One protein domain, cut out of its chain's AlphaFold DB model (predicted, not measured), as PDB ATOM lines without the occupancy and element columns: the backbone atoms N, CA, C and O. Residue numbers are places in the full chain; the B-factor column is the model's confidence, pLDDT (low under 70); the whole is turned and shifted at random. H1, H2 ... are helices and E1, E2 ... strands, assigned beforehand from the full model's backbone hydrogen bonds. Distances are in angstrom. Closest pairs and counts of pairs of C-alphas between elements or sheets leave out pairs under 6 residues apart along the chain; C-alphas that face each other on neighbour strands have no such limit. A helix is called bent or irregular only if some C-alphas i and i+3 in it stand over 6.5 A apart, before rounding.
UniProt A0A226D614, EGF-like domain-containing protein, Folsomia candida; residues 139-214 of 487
ATOM      1  N   GLY A 139      -5.626  14.900 -41.091       49.03
ATOM      2  CA  GLY A 139      -4.921  15.944 -41.829       49.03
ATOM      3  C   GLY A 139      -3.557  15.420 -42.253       49.03
ATOM      4  O   GLY A 139      -2.575  15.657 -41.566       49.03
ATOM      5  N   SER A 140      -3.504  14.653 -43.335       52.91
ATOM      6  CA  SER A 140      -2.244  14.255 -43.956       52.91
ATOM      7  C   SER A 140      -1.830  15.354 -44.930       52.91
ATOM      8  O   SER A 140      -2.473  15.518 -45.969       52.91
ATOM      9  N   CYS A 141      -0.776  16.112 -44.611       61.56
ATOM     10  CA  CYS A 141      -0.062  16.886 -45.630       61.56
ATOM     11  C   CYS A 141       0.461  15.908 -46.701       61.56
ATOM     12  O   CYS A 141       0.638  14.733 -46.405       61.56
ATOM     13  N   ALA A 142       0.650  16.324 -47.950       76.00
ATOM     14  CA  ALA A 142       1.295  15.494 -48.971       76.00
ATOM     15  C   ALA A 142       2.738  15.978 -49.117       76.00
ATOM     16  O   ALA A 142       2.952  17.105 -49.565       76.00
ATOM     17  N   CYS A 143       3.714  15.175 -48.694       82.19
ATOM     18  CA  CYS A 143       5.116  15.531 -48.890       82.19
ATOM     19  C   CYS A 143       5.508  15.316 -50.350       82.19
ATOM     20  O   CYS A 143       4.986  14.432 -51.028       82.19
ATOM     21  N   ASN A 144       6.405  16.160 -50.855       82.31
ATOM     22  CA  ASN A 144       6.967  15.947 -52.175       82.31
ATOM     23  C   ASN A 144       8.017  14.845 -52.047       82.31
ATOM     24  O   ASN A 144       9.114  15.107 -51.560       82.31
ATOM     25  N   ASP A 145       7.691  13.642 -52.518       78.31
ATOM     26  CA  ASP A 145       8.567  12.470 -52.434       78.31
ATOM     27  C   ASP A 145       9.976  12.706 -53.010       78.31
ATOM     28  O   ASP A 145      10.895  11.956 -52.685       78.31
ATOM     29  N   ALA A 146      10.191  13.722 -53.854       77.69
ATOM     30  CA  ALA A 146      11.518  14.055 -54.365       77.69
ATOM     31  C   ALA A 146      12.405  14.788 -53.340       77.69
ATOM     32  O   ALA A 146      13.610  14.562 -53.330       77.69
ATOM     33  N   THR A 147      11.837  15.636 -52.478       83.88
ATOM     34  CA  THR A 147      12.601  16.594 -51.649       83.88
ATOM     35  C   THR A 147      12.261  16.549 -50.161       83.88
ATOM     36  O   THR A 147      12.989  17.122 -49.354       83.88
ATOM     37  N   SER A 148      11.162  15.907 -49.767       87.12
ATOM     38  CA  SER A 148      10.730  15.826 -48.373       87.12
ATOM     39  C   SER A 148      10.133  14.469 -48.008       87.12
ATOM     40  O   SER A 148       9.743  13.676 -48.865       87.12
ATOM     41  N   VAL A 149      10.111  14.188 -46.709       88.44
ATOM     42  CA  VAL A 149       9.500  13.011 -46.080       88.44
ATOM     43  C   VAL A 149       8.636  13.460 -44.910       88.44
ATOM     44  O   VAL A 149       8.733  14.601 -44.465       88.44
ATOM     45  N   TYR A 150       7.769  12.582 -44.430       85.50
ATOM     46  CA  TYR A 150       6.961  12.849 -43.245       85.50
ATOM     47  C   TYR A 150       7.798  12.771 -41.973       85.50
ATOM     48  O   TYR A 150       8.633  11.886 -41.870       85.50
ATOM     49  N   ASP A 151       7.531  13.642 -41.002       84.56
ATOM     50  CA  ASP A 151       8.030  13.496 -39.626       84.56
ATOM     51  C   ASP A 151       7.439  12.248 -38.923       84.56
ATOM     52  O   ASP A 151       6.434  11.696 -39.372       84.56
ATOM     53  N   TYR A 152       7.979  11.832 -37.768       82.31
ATOM     54  CA  TYR A 152       7.515  10.679 -36.974       82.31
ATOM     55  C   TYR A 152       6.030  10.747 -36.569       82.31
ATOM     56  O   TYR A 152       5.437   9.730 -36.198       82.31
ATOM     57  N   ARG A 153       5.413  11.936 -36.609       82.94
ATOM     58  CA  ARG A 153       3.976  12.149 -36.347       82.94
ATOM     59  C   ARG A 153       3.105  12.161 -37.604       82.94
ATOM     60  O   ARG A 153       1.881  12.189 -37.471       82.94
ATOM     61  N   ASN A 154       3.699  12.128 -38.797       79.19
ATOM     62  CA  ASN A 154       3.040  12.276 -40.100       79.19
ATOM     63  C   ASN A 154       2.210  13.566 -40.268       79.19
ATOM     64  O   ASN A 154       1.303  13.611 -41.100       79.19
ATOM     65  N   ASP A 155       2.488  14.612 -39.488       82.12
ATOM     66  CA  ASP A 155       1.769  15.893 -39.521       82.12
ATOM     67  C   ASP A 155       2.540  17.006 -40.249       82.12
ATOM     68  O   ASP A 155       1.938  17.990 -40.680       82.12
ATOM     69  N   THR A 156       3.849  16.839 -40.441       83.31
ATOM     70  CA  THR A 156       4.728  17.802 -41.112       83.31
ATOM     71  C   THR A 156       5.641  17.117 -42.126       83.31
ATOM     72  O   THR A 156       5.894  15.914 -42.044       83.31
ATOM     73  N   CYS A 157       6.106  17.893 -43.109       82.38
ATOM     74  CA  CYS A 157       7.087  17.450 -44.094       82.38
ATOM     75  C   CYS A 157       8.454  18.041 -43.762       82.38
ATOM     76  O   CYS A 157       8.601  19.262 -43.693       82.38
ATOM     77  N   ILE A 158       9.445  17.176 -43.614       89.06
ATOM     78  CA  ILE A 158      10.840  17.515 -43.341       89.06
ATOM     79  C   ILE A 158      11.697  17.226 -44.572       89.06
ATOM     80  O   ILE A 158      11.401  16.332 -45.364       89.06
ATOM     81  N   ILE A 159      12.729  18.038 -44.782       87.50
ATOM     82  CA  ILE A 159      13.549  18.010 -45.999       87.50
ATOM     83  C   ILE A 159      14.437  16.757 -45.995       87.50
ATOM     84  O   ILE A 159      15.021  16.413 -44.963       87.50
ATOM     85  N   LYS A 160      14.527  16.080 -47.147       88.81
ATOM     86  CA  LYS A 160      15.508  15.015 -47.389       88.81
ATOM     87  C   LYS A 160      16.904  15.616 -47.454       88.81
ATOM     88  O   LYS A 160      17.092  16.682 -48.031       88.81
ATOM     89  N   VAL A 161      17.881  14.924 -46.891       88.50
ATOM     90  CA  VAL A 161      19.275  15.359 -46.893       88.50
ATOM     91  C   VAL A 161      20.122  14.425 -47.748       88.50
ATOM     92  O   VAL A 161      20.095  13.206 -47.597       88.50
ATOM     93  N   ASP A 162      20.909  15.032 -48.633       84.50
ATOM     94  CA  ASP A 162      21.777  14.337 -49.592       84.50
ATOM     95  C   ASP A 162      23.267  14.468 -49.224       84.50
ATOM     96  O   ASP A 162      24.157  14.242 -50.049       84.50
ATOM     97  N   GLU A 163      23.568  14.862 -47.981       87.56
ATOM     98  CA  GLU A 163      24.935  15.021 -47.486       87.56
ATOM     99  C   GLU A 163      25.151  14.262 -46.173       87.56
ATOM    100  O   GLU A 163      24.418  14.425 -45.195       87.56
ATOM    101  N   LYS A 164      26.201  13.434 -46.137       87.00
ATOM    102  CA  LYS A 164      26.620  12.745 -44.915       87.00
ATOM    103  C   LYS A 164      26.985  13.755 -43.825       87.00
ATOM    104  O   LYS A 164      27.739  14.695 -44.061       87.00
ATOM    105  N   GLY A 165      26.525  13.496 -42.604       87.75
ATOM    106  CA  GLY A 165      26.744  14.365 -41.454       87.75
ATOM    107  C   GLY A 165      25.749  15.521 -41.362       87.75
ATOM    108  O   GLY A 165      25.842  16.291 -40.407       87.75
ATOM    109  N   ALA A 166      24.805  15.655 -42.300       90.88
ATOM    110  CA  ALA A 166      23.677  16.566 -42.143       90.88
ATOM    111  C   ALA A 166      22.837  16.166 -40.921       90.88
ATOM    112  O   ALA A 166      22.708  14.981 -40.619       90.88
ATOM    113  N   GLU A 167      22.309  17.157 -40.205       91.88
ATOM    114  CA  GLU A 167      21.409  16.933 -39.071       91.88
ATOM    115  C   GLU A 167      20.101  16.305 -39.565       91.88
ATOM    116  O   GLU A 167      19.607  16.653 -40.641       91.88
ATOM    117  N   CYS A 168      19.572  15.360 -38.800       93.62
ATOM    118  CA  CYS A 168      18.355  14.632 -39.130       93.62
ATOM    119  C   CYS A 168      17.562  14.339 -37.857       93.62
ATOM    120  O   CYS A 168      18.122  14.269 -36.767       93.62
ATOM    121  N   ASP A 169      16.264  14.132 -38.015       91.62
ATOM    122  CA  ASP A 169      15.330  13.757 -36.959       91.62
ATOM    123  C   ASP A 169      14.884  12.292 -37.100       91.62
ATOM    124  O   ASP A 169      14.634  11.630 -36.090       91.62
ATOM    125  N   ILE A 170      14.824  11.775 -38.337       91.75
ATOM    126  CA  ILE A 170      14.424  10.396 -38.669       91.75
ATOM    127  C   ILE A 170      15.244   9.818 -39.836       91.75
ATOM    128  O   ILE A 170      15.826  10.557 -40.636       91.75
ATOM    129  N   ASP A 171      15.232   8.490 -39.974       88.50
ATOM    130  CA  ASP A 171      16.000   7.748 -40.985       88.50
ATOM    131  C   ASP A 171      15.595   8.093 -42.425       88.50
ATOM    132  O   ASP A 171      16.444   8.190 -43.312       88.50
ATOM    133  N   GLU A 172      14.309   8.349 -42.674       88.81
ATOM    134  CA  GLU A 172      13.788   8.629 -44.011       88.81
ATOM    135  C   GLU A 172      14.385   9.896 -44.638       88.81
ATOM    136  O   GLU A 172      14.427  10.006 -45.869       88.81
ATOM    137  N   GLN A 173      14.883  10.838 -43.825       90.19
ATOM    138  CA  GLN A 173      15.596  12.014 -44.329       90.19
ATOM    139  C   GLN A 173      16.929  11.636 -44.975       90.19
ATOM    140  O   GLN A 173      17.352  12.303 -45.913       90.19
ATOM    141  N   CYS A 174      17.558  10.553 -44.514       91.31
ATOM    142  CA  CYS A 174      18.866  10.099 -44.967       91.31
ATOM    143  C   CYS A 174      18.801   9.189 -46.206       91.31
ATOM    144  O   CYS A 174      19.835   8.934 -46.817       91.31
ATOM    145  N   HIS A 175      17.618   8.722 -46.632       85.38
ATOM    146  CA  HIS A 175      17.478   7.780 -47.757       85.38
ATOM    147  C   HIS A 175      18.070   8.279 -49.092       85.38
ATOM    148  O   HIS A 175      18.416   7.462 -49.949       85.38
ATOM    149  N   GLY A 176      18.216   9.596 -49.296       81.19
ATOM    150  CA  GLY A 176      18.890  10.163 -50.476       81.19
ATOM    151  C   GLY A 176      20.356   9.723 -50.606       81.19
ATOM    152  O   GLY A 176      20.870   9.536 -51.715       81.19
ATOM    153  N   LEU A 177      20.993   9.429 -49.470       84.25
ATOM    154  CA  LEU A 177      22.355   8.915 -49.369       84.25
ATOM    155  C   LEU A 177      22.463   7.408 -49.655       84.25
ATOM    156  O   LEU A 177      23.578   6.901 -49.700       84.25
ATOM    157  N   GLY A 178      21.366   6.679 -49.885       85.56
ATOM    158  CA  GLY A 178      21.381   5.223 -50.061       85.56
ATOM    159  C   GLY A 178      21.272   4.486 -48.726       85.56
ATOM    160  O   GLY A 178      20.303   4.694 -48.001       85.56
ATOM    161  N   ASP A 179      22.251   3.634 -48.404       83.81
ATOM    162  CA  ASP A 179      22.270   2.842 -47.163       83.81
ATOM    163  C   ASP A 179      22.683   3.713 -45.957       83.81
ATOM    164  O   ASP A 179      23.778   3.558 -45.406       83.81
ATOM    165  N   ALA A 180      21.841   4.676 -45.582       88.00
ATOM    166  CA  ALA A 180      22.078   5.622 -44.492       88.00
ATOM    167  C   ALA A 180      20.922   5.658 -43.482       88.00
ATOM    168  O   ALA A 180      19.766   5.468 -43.846       88.00
ATOM    169  N   GLU A 181      21.262   5.918 -42.222       92.56
ATOM    170  CA  GLU A 181      20.345   6.068 -41.090       92.56
ATOM    171  C   GLU A 181      20.640   7.363 -40.335       92.56
ATOM    172  O   GLU A 181      21.725   7.950 -40.435       92.56
ATOM    173  N   CYS A 182      19.662   7.809 -39.561       92.00
ATOM    174  CA  CYS A 182      19.788   8.959 -38.698       92.00
ATOM    175  C   CYS A 182      20.382   8.529 -37.350       92.00
ATOM    176  O   CYS A 182      19.682   8.113 -36.428       92.00
ATOM    177  N   ALA A 183      21.708   8.610 -37.237       91.56
ATOM    178  CA  ALA A 183      22.448   8.113 -36.084       91.56
ATOM    179  C   ALA A 183      22.823   9.240 -35.110       91.56
ATOM    180  O   ALA A 183      23.180  10.348 -35.508       91.56
ATOM    181  N   TYR A 184      22.802   8.946 -33.810       89.81
ATOM    182  CA  TYR A 184      23.236   9.891 -32.782       89.81
ATOM    183  C   TYR A 184      24.758  10.110 -32.829       89.81
ATOM    184  O   TYR A 184      25.543   9.189 -32.583       89.81
ATOM    185  N   ASP A 185      25.182  11.346 -33.101       87.31
ATOM    186  CA  ASP A 185      26.583  11.759 -33.088       87.31
ATOM    187  C   ASP A 185      26.983  12.261 -31.693       87.31
ATOM    188  O   ASP A 185      26.728  13.405 -31.303       87.31
ATOM    189  N   GLY A 186      27.689  11.407 -30.949       86.38
ATOM    190  CA  GLY A 186      28.178  11.714 -29.604       86.38
ATOM    191  C   GLY A 186      29.179  12.877 -29.517       86.38
ATOM    192  O   GLY A 186      29.516  13.278 -28.405       86.38
ATOM    193  N   GLN A 187      29.674  13.425 -30.638       87.69
ATOM    194  CA  GLN A 187      30.494  14.645 -30.626       87.69
ATOM    195  C   GLN A 187      29.655  15.923 -30.595       87.69
ATOM    196  O   GLN A 187      30.072  16.904 -29.978       87.69
ATOM    197  N   THR A 188      28.507  15.927 -31.277       86.88
ATOM    198  CA  THR A 188      27.663  17.121 -31.426       86.88
ATOM    199  C   THR A 188      26.369  17.068 -30.616       86.88
ATOM    200  O   THR A 188      25.662  18.073 -30.580       86.88
ATOM    201  N   ASP A 189      26.103  15.948 -29.928       88.62
ATOM    202  CA  ASP A 189      24.889  15.700 -29.129       88.62
ATOM    203  C   ASP A 189      23.606  15.868 -29.966       88.62
ATOM    204  O   ASP A 189      22.575  16.353 -29.504       88.62
ATOM    205  N   ARG A 190      23.706  15.524 -31.256       91.31
ATOM    206  CA  ARG A 190      22.656  15.660 -32.271       91.31
ATOM    207  C   ARG A 190      22.645  14.434 -33.169       91.31
ATOM    208  O   ARG A 190      23.678  13.797 -33.369       91.31
ATOM    209  N   ASN A 191      21.486  14.130 -33.735       91.31
ATOM    210  CA  ASN A 191      21.364  13.077 -34.729       91.31
ATOM    211  C   ASN A 191      21.831  13.596 -36.094       91.31
ATOM    212  O   ASN A 191      21.534  14.727 -36.485       91.31
ATOM    213  N   ARG A 192      22.612  12.784 -36.802       92.69
ATOM    214  CA  ARG A 192      23.150  13.101 -38.123       92.69
ATOM    215  C   ARG A 192      23.041  11.893 -39.038       92.69
ATOM    216  O   ARG A 192      23.192  10.759 -38.591       92.69
ATOM    217  N   CYS A 193      22.840  12.143 -40.325       90.69
ATOM    218  CA  CYS A 193      22.838  11.072 -41.308       90.69
ATOM    219  C   CYS A 193      24.227  10.448 -41.413       90.69
ATOM    220  O   CYS A 193      25.196  11.113 -41.799       90.69
ATOM    221  N   ASP A 194      24.312   9.161 -41.101       89.44
ATOM    222  CA  ASP A 194      25.504   8.341 -41.271       89.44
ATOM    223  C   ASP A 194      25.139   7.054 -42.015       89.44
ATOM    224  O   ASP A 194      23.973   6.701 -42.155       89.44
ATOM    225  N   CYS A 195      26.133   6.361 -42.558       88.12
ATOM    226  CA  CYS A 195      25.880   5.119 -43.273       88.12
ATOM    227  C   CYS A 195      25.491   3.998 -42.290       88.12
ATOM    228  O   CYS A 195      26.128   3.850 -41.244       88.12
ATOM    229  N   ILE A 196      24.485   3.190 -42.651       83.69
ATOM    230  CA  ILE A 196      23.931   2.114 -41.809       83.69
ATOM    231  C   ILE A 196      25.038   1.140 -41.411       83.69
ATOM    232  O   ILE A 196      25.726   0.584 -42.269       83.69
ATOM    233  N   GLY A 197      25.209   0.896 -40.112       68.38
ATOM    234  CA  GLY A 197      26.206  -0.063 -39.624       68.38
ATOM    235  C   GLY A 197      27.641   0.472 -39.624       68.38
ATOM    236  O   GLY A 197      28.558  -0.222 -40.069       68.38
ATOM    237  N   GLY A 198      27.838   1.694 -39.119       64.81
ATOM    238  CA  GLY A 198      29.146   2.335 -38.945       64.81
ATOM    239  C   GLY A 198      30.301   1.411 -38.497       64.81
ATOM    240  O   GLY A 198      30.121   0.377 -37.858       64.81
ATOM    241  N   LYS A 199      31.525   1.824 -38.857       55.50
ATOM    242  CA  LYS A 199      32.827   1.114 -38.791       55.50
ATOM    243  C   LYS A 199      32.947  -0.212 -39.557       55.50
ATOM    244  O   LYS A 199      34.003  -0.397 -40.158       55.50
ATOM    245  N   ASP A 200      31.920  -1.061 -39.618       62.94
ATOM    246  CA  ASP A 200      32.090  -2.445 -40.097       62.94
ATOM    247  C   ASP A 200      31.163  -2.869 -41.259       62.94
ATOM    248  O   ASP A 200      31.417  -3.904 -41.882       62.94
ATOM    249  N   GLY A 201      30.100  -2.115 -41.572       68.00
ATOM    250  CA  GLY A 201      29.060  -2.536 -42.527       68.00
ATOM    251  C   GLY A 201      28.946  -1.716 -43.814       68.00
ATOM    252  O   GLY A 201      28.631  -2.279 -44.858       68.00
ATOM    253  N   SER A 202      29.226  -0.414 -43.783       79.81
ATOM    254  CA  SER A 202      28.994   0.483 -44.925       79.81
ATOM    255  C   SER A 202      30.074   1.558 -45.074       79.81
ATOM    256  O   SER A 202      30.798   1.905 -44.137       79.81
ATOM    257  N   TYR A 203      30.220   2.071 -46.296       82.38
ATOM    258  CA  TYR A 203      31.216   3.066 -46.680       82.38
ATOM    259  C   TYR A 203      30.561   4.244 -47.404       82.38
ATOM    260  O   TYR A 203      29.734   4.049 -48.292       82.38
ATOM    261  N   TYR A 204      30.976   5.465 -47.058       84.12
ATOM    262  CA  TYR A 204      30.570   6.678 -47.766       84.12
ATOM    263  C   TYR A 204      31.558   7.006 -48.882       84.12
ATOM    264  O   TYR A 204      32.716   7.337 -48.605       84.12
ATOM    265  N   ASP A 205      31.095   6.967 -50.128       82.75
ATOM    266  CA  ASP A 205      31.890   7.405 -51.266       82.75
ATOM    267  C   ASP A 205      31.662   8.888 -51.560       82.75
ATOM    268  O   ASP A 205      30.588   9.307 -51.994       82.75
ATOM    269  N   VAL A 206      32.717   9.681 -51.381       81.50
ATOM    270  CA  VAL A 206      32.715  11.125 -51.645       81.50
ATOM    271  C   VAL A 206      32.442  11.425 -53.123       81.50
ATOM    272  O   VAL A 206      31.822  12.442 -53.427       81.50
ATOM    273  N   GLY A 207      32.867  10.545 -54.040       82.00
ATOM    274  CA  GLY A 207      32.683  10.739 -55.480       82.00
ATOM    275  C   GLY A 207      31.218  10.669 -55.912       82.00
ATOM    276  O   GLY A 207      30.782  11.470 -56.735       82.00
ATOM    277  N   HIS A 208      30.452   9.751 -55.318       81.69
ATOM    278  CA  HIS A 208      29.032   9.557 -55.621       81.69
ATOM    279  C   HIS A 208      28.088  10.194 -54.593       81.69
ATOM    280  O   HIS A 208      26.880  10.185 -54.819       81.69
ATOM    281  N   ARG A 209      28.622  10.725 -53.482       83.31
ATOM    282  CA  ARG A 209      27.861  11.238 -52.326       83.31
ATOM    283  C   ARG A 209      26.827  10.235 -51.811       83.31
ATOM    284  O   ARG A 209      25.702  10.595 -51.489       83.31
ATOM    285  N   LYS A 210      27.206   8.957 -51.772       86.81
ATOM    286  CA  LYS A 210      26.327   7.858 -51.357       86.81
ATOM    287  C   LYS A 210      27.029   6.894 -50.417       86.81
ATOM    288  O   LYS A 210      28.232   6.647 -50.531       86.81
ATOM    289  N   CYS A 211      26.246   6.360 -49.496       86.81
ATOM    290  CA  CYS A 211      26.556   5.223 -48.660       86.81
ATOM    291  C   CYS A 211      26.308   3.932 -49.441       86.81
ATOM    292  O   CYS A 211      25.254   3.747 -50.051       86.81
ATOM    293  N   TYR A 212      27.293   3.044 -49.397       85.50
ATOM    294  CA  TYR A 212      27.223   1.712 -49.974       85.50
ATOM    295  C   TYR A 212      27.509   0.675 -48.897       85.50
ATOM    296  O   TYR A 212      28.506   0.791 -48.177       85.50
ATOM    297  N   THR A 213      26.688  -0.370 -48.822       85.38
ATOM    298  CA  THR A 213      26.998  -1.549 -48.007       85.38
ATOM    299  C   THR A 213      28.263  -2.244 -48.527       85.38
ATOM    300  O   THR A 213      28.437  -2.443 -49.735       85.38
ATOM    301  N   LEU A 214      29.167  -2.578 -47.601       84.25
ATOM    302  CA  LEU A 214      30.355  -3.380 -47.862       84.25
ATOM    303  C   LEU A 214      29.942  -4.835 -48.078       84.25
ATOM    304  O   LEU A 214      29.174  -5.411 -47.314       84.25
TER     305      LEU A 214
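AT A GLANCE: This is residues 139 to 214 of the 487 residues of the protein "EGF-like domain-containing protein" of Folsomia candida (UniProt A0A226D614). Three small two-stranded hairpins, E1 and E2, E3 and E4, and E5 and E6, are strung along an elongated body, with a single irregular helix of 7 residues, H1, near its middle. The hairpin E3 and E4, with the longest strands, packs beside H1; the hairpin E1 and E2 lies toward one end of the long axis, where the tail from Gly 139 reaches out beyond it, and E5 and E6 lie toward the other. The printed part has 76 residues, with one named helix and six named strands in the order E1, E2, H1, E3, E4, E5, E6; each of the three sheets is an antiparallel pair. The class is mixed, helices and strands, with under half of the residues, 33, in named elements. The whole is compact by its radius of gyration of the C-alphas, 12.7 A, yet elongated in outline, spanning 41 by 27 by 16 A.

IN THESE COORDINATES: Find C-alpha 180 at (22.078, 5.622, -44.492); from there E3 runs through residues 180 to 185, 13.7 A long. E4, residues 190 to 195, is 15.6 A long. Just before E3 look for H1, residues 171 to 177, 10.6 A long; it is irregular, with C-alphas 173 and 176 7.2 A apart. Go back to C-alpha 148 at (10.730, 15.826, -48.373) for E1, residues 148 to 150, and on to E2, residues 157 to 159. Past E4 come E5, residues 202 to 205, and E6, residues 210 to 213, which ends with C-alpha 213 at (26.998, -1.549, -48.007).

HOW THE PARTS SIT: Start at the hairpin E3 and E4, antiparallel at 142 degrees, where N 181 and O 194 are 2.8 A apart, within hydrogen-bond range. From H1, the closest C-alphas to E3 are those of Asp 171 and Cys 182, 4.6 A apart, and to E4 those of Cys 174 and Cys 193, 5.5 A. In H1, 0 of 3 O i to N i+4 pairs are within hydrogen-bond range, and 2 of 4 O i to N i+3 pairs are. The hairpin E1 and E2 is antiparallel at 139 degrees, with N 149 and O 158 2.8 A apart; the closest C-alphas of E1 and H1 are those of Val 149 and Gln 173, 6.4 A. The hairpin E5 and E6 is antiparallel at 150 degrees, with N 203 and O 212 2.8 A apart. The closest C-alphas of E6 and H1 are those of Leu 177 and Lys 210, 4.6 A; those of E4 and E6 are Cys 195 and Cys 211, 5.4 A. H1 and E5 are apart, and E1 and E2 are apart from E3, E4, E5 and E6.

THE WHOLE: The two C-alphas farthest apart, those of Gly 139 and Asp 200, are 41.4 A from each other. The printed part has no cut. The link from E2 to H1, 11 residues, is long. Mean pLDDT of the printed part is 83.5; look for values under 70 in residues 139 to 141 and 197 to 201.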